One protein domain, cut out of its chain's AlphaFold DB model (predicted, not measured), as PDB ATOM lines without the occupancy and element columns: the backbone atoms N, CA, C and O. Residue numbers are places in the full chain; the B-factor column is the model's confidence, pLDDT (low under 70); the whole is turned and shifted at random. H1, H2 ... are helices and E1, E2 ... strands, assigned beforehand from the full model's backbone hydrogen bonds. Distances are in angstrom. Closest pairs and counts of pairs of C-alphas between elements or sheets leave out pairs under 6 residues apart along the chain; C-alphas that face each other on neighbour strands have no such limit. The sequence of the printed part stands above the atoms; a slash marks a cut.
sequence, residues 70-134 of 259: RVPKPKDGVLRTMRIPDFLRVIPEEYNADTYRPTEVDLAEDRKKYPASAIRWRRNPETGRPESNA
ATOM      1  N   ARG A  70      99.556 128.423 167.598       56.34
ATOM      2  CA  ARG A  70      98.425 129.124 168.215       56.34
ATOM      3  C   ARG A  70      97.929 130.191 167.246       56.34
ATOM      4  O   ARG A  70      98.740 130.963 166.738       56.34
ATOM      5  N   VAL A  71      96.611 130.258 167.052       63.44
ATOM      6  CA  VAL A  71      95.985 131.356 166.310       63.44
ATOM      7  C   VAL A  71      96.456 132.666 166.952       63.44
ATOM      8  O   VAL A  71      96.336 132.805 168.180       63.44
ATOM      9  N   PRO A  72      97.047 133.595 166.175       66.19
ATOM     10  CA  PRO A  72      97.395 134.912 166.685       66.19
ATOM     11  C   PRO A  72      96.165 135.503 167.364       66.19
ATOM     12  O   PRO A  72      95.070 135.405 166.822       66.19
ATOM     13  N   LYS A  73      96.313 136.069 168.563       66.31
ATOM     14  CA  LYS A  73      95.201 136.739 169.243       66.31
ATOM     15  C   LYS A  73      95.141 138.183 168.736       66.31
ATOM     16  O   LYS A  73      95.958 138.979 169.203       66.31
ATOM     17  N   PRO A  74      94.265 138.528 167.772       69.69
ATOM     18  CA  PRO A  74      94.102 139.916 167.369       69.69
ATOM     19  C   PRO A  74      93.550 140.719 168.548       69.69
ATOM     20  O   PRO A  74      92.769 140.194 169.342       69.69
ATOM     21  N   LYS A  75      93.942 141.990 168.654       70.75
ATOM     22  CA  LYS A  75      93.316 142.915 169.606       70.75
ATOM     23  C   LYS A  75      91.850 143.161 169.225       70.75
ATOM     24  O   LYS A  75      90.980 143.050 170.074       70.75
ATOM     25  N   ASP A  76      91.598 143.322 167.928       71.44
ATOM     26  CA  ASP A  76      90.289 143.690 167.367       71.44
ATOM     27  C   ASP A  76      89.357 142.483 167.134       71.44
ATOM     28  O   ASP A  76      88.331 142.601 166.471       71.44
ATOM     29  N   GLY A  77      89.739 141.269 167.551       67.38
ATOM     30  CA  GLY A  77      88.966 140.046 167.276       67.38
ATOM     31  C   GLY A  77      88.947 139.592 165.803       67.38
ATOM     32  O   GLY A  77      88.520 138.476 165.514       67.38
ATOM     33  N   VAL A  78      89.452 140.409 164.872       70.88
ATOM     34  CA  VAL A  78      89.498 140.107 163.437       70.88
ATOM     35  C   VAL A  78      90.830 139.471 163.065       70.88
ATOM     36  O   VAL A  78      91.892 140.092 163.146       70.88
ATOM     37  N   LEU A  79      90.768 138.232 162.589       68.19
ATOM     38  CA  LEU A  79      91.913 137.584 161.975       68.19
ATOM     39  C   LEU A  79      92.100 138.091 160.542       68.19
ATOM     40  O   LEU A  79      91.166 138.111 159.742       68.19
ATOM     41  N   ARG A  80      93.337 138.460 160.211       73.25
ATOM     42  CA  ARG A  80      93.741 138.867 158.865       73.25
ATOM     43  C   ARG A  80      94.880 137.961 158.416       73.25
ATOM     44  O   ARG A  80      95.839 137.769 159.160       73.25
ATOM     45  N   THR A  81      94.774 137.408 157.215       76.88
ATOM     46  CA  THR A  81      95.855 136.658 156.573       76.88
ATOM     47  C   THR A  81      96.411 137.489 155.420       76.88
ATOM     48  O   THR A  81      95.675 138.203 154.741       76.88
ATOM     49  N   MET A  82      97.727 137.439 155.222       81.00
ATOM     50  CA  MET A  82      98.407 138.133 154.131       81.00
ATOM     51  C   MET A  82      99.275 137.130 153.387       81.00
ATOM     52  O   MET A  82     100.102 136.447 153.991       81.00
ATOM     53  N   ARG A  83      99.110 137.059 152.064       84.12
ATOM     54  CA  ARG A  83     100.058 136.351 151.207       84.12
ATOM     55  C   ARG A  83     101.274 137.248 151.010       84.12
ATOM     56  O   ARG A  83     101.140 138.338 150.467       84.12
ATOM     57  N   ILE A  84     102.435 136.788 151.461       87.00
ATOM     58  CA  ILE A  84     103.698 137.515 151.314       87.00
ATOM     59  C   ILE A  84     104.255 137.215 149.912       87.00
ATOM     60  O   ILE A  84     104.482 136.043 149.609       87.00
ATOM     61  N   PRO A  85     104.428 138.221 149.038       89.19
ATOM     62  CA  PRO A  85     105.066 138.039 147.734       89.19
ATOM     63  C   PRO A  85     106.577 137.812 147.857       89.19
ATOM     64  O   PRO A  85     107.182 138.262 148.823       89.19
ATOM     65  N   ASP A  86     107.211 137.244 146.830       86.69
ATOM     66  CA  ASP A  86     108.646 136.894 146.841       86.69
ATOM     67  C   ASP A  86     109.597 138.094 147.009       86.69
ATOM     68  O   ASP A  86     110.745 137.936 147.422       86.69
ATOM     69  N   PHE A  87     109.135 139.308 146.695       88.56
ATOM     70  CA  PHE A  87     109.904 140.540 146.896       88.56
ATOM     71  C   PHE A  87     109.856 141.059 148.344       88.56
ATOM     72  O   PHE A  87     110.536 142.034 148.661       88.56
ATOM     73  N   LEU A  88     109.061 140.435 149.220       91.06
ATOM     74  CA  LEU A  88     109.008 140.705 150.653       91.06
ATOM     75  C   LEU A  88     109.434 139.464 151.426       91.06
ATOM     76  O   LEU A  88     109.004 138.350 151.151       91.06
ATOM     77  N   ARG A  89     110.240 139.658 152.467       89.06
ATOM     78  CA  ARG A  89     110.650 138.573 153.359       89.06
ATOM     79  C   ARG A  89     110.416 138.971 154.801       89.06
ATOM     80  O   ARG A  89     110.901 140.008 155.237       89.06
ATOM     81  N   VAL A  90     109.719 138.132 155.556       89.62
ATOM     82  CA  VAL A  90     109.543 138.318 157.001       89.62
ATOM     83  C   VAL A  90     110.598 137.499 157.725       89.62
ATOM     84  O   VAL A  90     110.665 136.285 157.553       89.62
ATOM     85  N   ILE A  91     111.429 138.164 158.524       90.06
ATOM     86  CA  ILE A  91     112.411 137.506 159.382       90.06
ATOM     87  C   ILE A  91     111.806 137.425 160.787       90.06
ATOM     88  O   ILE A  91     111.603 138.464 161.418       90.06
ATOM     89  N   PRO A  92     111.481 136.214 161.276       88.00
ATOM     90  CA  PRO A  92     110.827 136.044 162.571       88.00
ATOM     91  C   PRO A  92     111.777 136.280 163.751       88.00
ATOM     92  O   PRO A  92     111.323 136.522 164.869       88.00
ATOM     93  N   GLU A  93     113.086 136.212 163.517       88.50
ATOM     94  CA  GLU A  93     114.113 136.395 164.538       88.50
ATOM     95  C   GLU A  93     114.253 137.861 164.955       88.50
ATOM     96  O   GLU A  93     114.123 138.779 164.140       88.50
ATOM     97  N   GLU A  94     114.543 138.075 166.240       90.62
ATOM     98  CA  GLU A  94     114.789 139.408 166.779       90.62
ATOM     99  C   GLU A  94     116.075 139.994 166.182       90.62
ATOM    100  O   GLU A  94     117.158 139.412 166.261       90.62
ATOM    101  N   TYR A  95     115.961 141.180 165.596       91.25
ATOM    102  CA  TYR A  95     117.080 141.903 165.025       91.25
ATOM    103  C   TYR A  95     117.887 142.608 166.117       91.25
ATOM    104  O   TYR A  95     117.404 143.531 166.773       91.25
ATOM    105  N   ASN A  96     119.153 142.220 166.255       89.56
ATOM    106  CA  ASN A  96     120.120 142.897 167.110       89.56
ATOM    107  C   ASN A  96     121.261 143.452 166.253       89.56
ATOM    108  O   ASN A  96     121.969 142.692 165.592       89.56
ATOM    109  N   ALA A  97     121.431 144.777 166.264       87.38
ATOM    110  CA  ALA A  97     122.428 145.466 165.448       87.38
ATOM    111  C   ALA A  97     123.873 145.088 165.818       87.38
ATOM    112  O   ALA A  97     124.722 145.027 164.932       87.38
ATOM    113  N   ASP A  98     124.145 144.783 167.090       87.75
ATOM    114  CA  ASP A  98     125.499 144.508 167.583       87.75
ATOM    115  C   ASP A  98     125.995 143.116 167.168       87.75
ATOM    116  O   ASP A  98     127.180 142.909 166.905       87.75
ATOM    117  N   THR A  99     125.084 142.143 167.097       89.81
ATOM    118  CA  THR A  99     125.402 140.754 166.736       89.81
ATOM    119  C   THR A  99     125.045 140.413 165.294       89.81
ATOM    120  O   THR A  99     125.235 139.267 164.882       89.81
ATOM    121  N   TYR A 100     124.511 141.368 164.524       87.62
ATOM    122  CA  TYR A 100     124.040 141.099 163.173       87.62
ATOM    123  C   TYR A 100     125.193 140.668 162.265       87.62
ATOM    124  O   TYR A 100     126.166 141.395 162.054       87.62
ATOM    125  N   ARG A 101     125.058 139.473 161.691       88.38
ATOM    126  CA  ARG A 101     125.933 138.962 160.639       88.38
ATOM    127  C   ARG A 101     125.069 138.618 159.432       88.38
ATOM    128  O   ARG A 101     124.193 137.766 159.577       88.38
ATOM    129  N   PRO A 102     125.298 139.254 158.270       87.00
ATOM    130  CA  PRO A 102     124.588 138.904 157.050       87.00
ATOM    131  C   PRO A 102     124.744 137.414 156.757       87.00
ATOM    132  O   PRO A 102     125.861 136.894 156.707       87.00
ATOM    133  N   THR A 103     123.620 136.728 156.587       85.38
ATOM    134  CA  THR A 103     123.614 135.331 156.150       85.38
ATOM    135  C   THR A 103     123.967 135.240 154.666       85.38
ATOM    136  O   THR A 103     123.869 136.222 153.929       85.38
ATOM    137  N   GLU A 104     124.346 134.055 154.186       85.69
ATOM    138  CA  GLU A 104     124.589 133.836 152.750       85.69
ATOM    139  C   GLU A 104     123.364 134.199 151.897       85.69
ATOM    140  O   GLU A 104     123.506 134.729 150.798       85.69
ATOM    141  N   VAL A 105     122.162 133.994 152.447       82.56
ATOM    142  CA  VAL A 105     120.894 134.386 151.823       82.56
ATOM    143  C   VAL A 105     120.772 135.906 151.742       82.56
ATOM    144  O   VAL A 105     120.428 136.427 150.688       82.56
ATOM    145  N   ASP A 106     121.102 136.635 152.814       84.38
ATOM    146  CA  ASP A 106     121.093 138.107 152.797       84.38
ATOM    147  C   ASP A 106     122.057 138.665 151.741       84.38
ATOM    148  O   ASP A 106     121.708 139.582 151.001       84.38
ATOM    149  N   LEU A 107     123.251 138.077 151.635       86.19
ATOM    150  CA  LEU A 107     124.256 138.467 150.644       86.19
ATOM    151  C   LEU A 107     123.827 138.130 149.209       86.19
ATOM    152  O   LEU A 107     124.167 138.856 148.278       86.19
ATOM    153  N   ALA A 108     123.112 137.022 149.011       85.81
ATOM    154  CA  ALA A 108     122.577 136.650 147.707       85.81
ATOM    155  C   ALA A 108     121.452 137.595 147.263       85.81
ATOM    156  O   ALA A 108     121.417 137.978 146.095       85.81
ATOM    157  N   GLU A 109     120.570 137.998 148.184       85.88
ATOM    158  CA  GLU A 109     119.517 138.981 147.907       85.88
ATOM    159  C   GLU A 109     120.096 140.350 147.545       85.88
ATOM    160  O   GLU A 109     119.656 140.949 146.566       85.88
ATOM    161  N   ASP A 110     121.122 140.813 148.264       86.50
ATOM    162  CA  ASP A 110     121.786 142.099 148.003       86.50
ATOM    163  C   ASP A 110     122.427 142.167 146.603       86.50
ATOM    164  O   ASP A 110     122.485 143.220 145.971       86.50
ATOM    165  N   ARG A 111     122.851 141.018 146.060       88.00
ATOM    166  CA  ARG A 111     123.411 140.917 144.702       88.00
ATOM    167  C   ARG A 111     122.359 140.946 143.592       88.00
ATOM    168  O   ARG A 111     122.731 141.058 142.421       88.00
ATOM    169  N   LYS A 112     121.067 140.794 143.901       89.19
ATOM    170  CA  LYS A 112     120.011 140.831 142.881       89.19
ATOM    171  C   LYS A 112     119.793 142.261 142.400       89.19
ATOM    172  O   LYS A 112     119.906 143.222 143.149       89.19
ATOM    173  N   LYS A 113     119.378 142.398 141.136       86.25
ATOM    174  CA  LYS A 113     119.003 143.698 140.550       86.25
ATOM    175  C   LYS A 113     117.887 144.398 141.342       86.25
ATOM    176  O   LYS A 113     117.858 145.622 141.397       86.25
ATOM    177  N   TYR A 114     116.984 143.613 141.928       83.94
ATOM    178  CA  TYR A 114     115.904 144.079 142.792       83.94
ATOM    179  C   TYR A 114     115.935 143.246 144.082       83.94
ATOM    180  O   TYR A 114     115.413 142.127 144.076       83.94
ATOM    181  N   PRO A 115     116.608 143.720 145.144       86.06
ATOM    182  CA  PRO A 115     116.687 142.990 146.405       86.06
ATOM    183  C   PRO A 115     115.311 142.933 147.077       86.06
ATOM    184  O   PRO A 115     114.551 143.903 147.036       86.06
ATOM    185  N   ALA A 116     114.996 141.798 147.703       87.00
ATOM    186  CA  ALA A 116     113.766 141.651 148.470       87.00
ATOM    187  C   ALA A 116     113.823 142.469 149.770       87.00
ATOM    188  O   ALA A 116     114.809 142.427 150.516       87.00
ATOM    189  N   SER A 117     112.736 143.168 150.084       90.25
ATOM    190  CA  SER A 117     112.639 143.967 151.302       90.25
ATOM    191  C   SER A 117     112.362 143.082 152.505       90.25
ATOM    192  O   SER A 117     111.411 142.302 152.543       90.25
ATOM    193  N   ALA A 118     113.237 143.187 153.499       91.06
ATOM    194  CA  ALA A 118     113.207 142.344 154.681       91.06
ATOM    195  C   ALA A 118     112.525 143.064 155.851       91.06
ATOM    196  O   ALA A 118     113.038 144.052 156.384       91.06
ATOM    197  N   ILE A 119     111.381 142.532 156.267       93.06
ATOM    198  CA  ILE A 119     110.646 142.942 157.458       93.06
ATOM    199  C   ILE A 119     111.320 142.304 158.671       93.06
ATOM    200  O   ILE A 119     111.503 141.086 158.724       93.06
ATOM    201  N   ARG A 120     111.711 143.139 159.633       92.44
ATOM    202  CA  ARG A 120     112.420 142.761 160.856       92.44
ATOM    203  C   ARG A 120     111.810 143.484 162.048       92.44
ATOM    204  O   ARG A 120     111.320 144.607 161.925       92.44
ATOM    205  N   TRP A 121     111.916 142.864 163.214       93.62
ATOM    206  CA  TRP A 121     111.536 143.471 164.481       93.62
ATOM    207  C   TRP A 121     112.703 143.389 165.464       93.62
ATOM    208  O   TRP A 121     113.524 142.482 165.378       93.62
ATOM    209  N   ARG A 122     112.794 144.342 166.386       93.06
ATOM    210  CA  ARG A 122     113.795 144.384 167.460       93.06
ATOM    211  C   ARG A 122     113.131 144.789 168.768       93.06
ATOM    212  O   ARG A 122     112.086 145.436 168.735       93.06
ATOM    213  N   ARG A 123     113.729 144.498 169.921       92.62
ATOM    214  CA  ARG A 123     113.345 145.174 171.169       92.62
ATOM    215  C   ARG A 123     114.210 146.404 171.366       92.62
ATOM    216  O   ARG A 123     115.432 146.340 171.265       92.62
ATOM    217  N   ASN A 124     113.575 147.534 171.655       89.69
ATOM    218  CA  ASN A 124     114.305 148.735 172.027       89.69
ATOM    219  C   ASN A 124     115.020 148.484 173.374       89.69
ATOM    220  O   ASN A 124     114.344 148.123 174.342       89.69
ATOM    221  N   PRO A 125     116.351 148.664 173.464       86.06
ATOM    222  CA  PRO A 125     117.104 148.386 174.688       86.06
ATOM    223  C   PRO A 125     116.744 149.326 175.849       86.06
ATOM    224  O   PRO A 125     116.922 148.956 177.006       86.06
ATOM    225  N   GLU A 126     116.215 150.519 175.562       88.12
ATOM    226  CA  GLU A 126     115.845 151.517 176.570       88.12
ATOM    227  C   GLU A 126     114.417 151.318 177.091       88.12
ATOM    228  O   GLU A 126     114.164 151.450 178.287       88.12
ATOM    229  N   THR A 127     113.468 150.995 176.204       91.06
ATOM    230  CA  THR A 127     112.038 150.897 176.565       91.06
ATOM    231  C   THR A 127     111.534 149.462 176.717       91.06
ATOM    232  O   THR A 127     110.445 149.248 177.250       91.06
ATOM    233  N   GLY A 128     112.279 148.471 176.217       88.62
ATOM    234  CA  GLY A 128     111.885 147.058 176.171       88.62
ATOM    235  C   GLY A 128     110.719 146.748 175.224       88.62
ATOM    236  O   GLY A 128     110.298 145.589 175.117       88.62
ATOM    237  N   ARG A 129     110.173 147.762 174.537       91.12
ATOM    238  CA  ARG A 129     109.043 147.611 173.616       91.12
ATOM    239  C   ARG A 129     109.515 147.034 172.277       91.12
ATOM    240  O   ARG A 129     110.623 147.356 171.840       91.12
ATOM    241  N   PRO A 130     108.707 146.177 171.628       90.38
ATOM    242  CA  PRO A 130     109.003 145.719 170.280       90.38
ATOM    243  C   PRO A 130     108.847 146.881 169.291       90.38
ATOM    244  O   PRO A 130     107.843 147.589 169.303       90.38
ATOM    245  N   GLU A 131     109.837 147.047 168.428       92.81
ATOM    246  CA  GLU A 131     109.846 147.973 167.302       92.81
ATOM    247  C   GLU A 131     109.954 147.163 166.012       92.81
ATOM    248  O   GLU A 131     110.724 146.207 165.931       92.81
ATOM    249  N   SER A 132     109.194 147.554 164.996       92.62
ATOM    250  CA  SER A 132     109.203 146.948 163.665       92.62
ATOM    251  C   SER A 132     109.658 147.988 162.647       92.62
ATOM    252  O   SER A 132     109.346 149.168 162.796       92.62
ATOM    253  N   ASN A 133     110.368 147.566 161.599       93.69
ATOM    254  CA  ASN A 133     110.663 148.439 160.455       93.69
ATOM    255  C   ASN A 133     109.486 148.568 159.472       93.69
ATOM    256  O   ASN A 133     109.587 149.309 158.494       93.69
ATOM    257  N   ALA A 134     108.413 147.811 159.702       94.19
ATOM    258  CA  ALA A 134     107.229 147.791 158.866       94.19
ATOM    259  C   ALA A 134     105.974 148.193 159.645       94.19
ATOM    260  O   ALA A 134     105.813 147.811 160.810       94.19
TER     261      ALA A 134
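This is residues 70 to 134 of the 259 residues of an uncharacterized protein of Magnaporthiopsis poae (strain ATCC 64411 / 73-15) (UniProt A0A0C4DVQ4). With little regular structure, this is a slim three-strand sheet between a long tail, residues 70 to 87, on one side and the small helix H1 on the other; residues 73 to 78 stick out. Of 65 printed residues, under half are in named elements, E1, H1, E2, E3 along the chain: mixed class, mixed sheet E1 E2 E3. It is loose, radius of gyration of the C-alphas 14.7 A, spanning 41 by 33 by 19 A.

E1, residues 88 to 94, begins at C-alpha 88 (109.008, 140.705, 150.653) and measures 17.2 A. H1 is residues 104 to 110, 9.9 A; E2, residues 117 to 123, 19.9 A. E3, residues 130 to 132, 6.7 A, ends at C-alpha 132 (109.203, 146.948, 163.665).

E1 and E2 are parallel at 21 degrees, N 91 and O 119 2.9 A apart. E1, H1, E2 form a strand-helix-strand unit, parallel neighbours joined through a helix, with a right-handed crossover. H1 is only just not on the sheet, with 4 pairs of C-alphas within 10 A; its O i to N i+4 pairs are within hydrogen-bond range. Hairpin E2 and E3 is antiparallel at 164 degrees, N 122 and O 131 2.8 A apart.

The C-alphas farthest apart, Gly 77 and Arg 111, are 41.2 A apart. The printed part has no cut, and no link between named elements is long. Residues 70 to 74, 77 and 79 have pLDDT under 70.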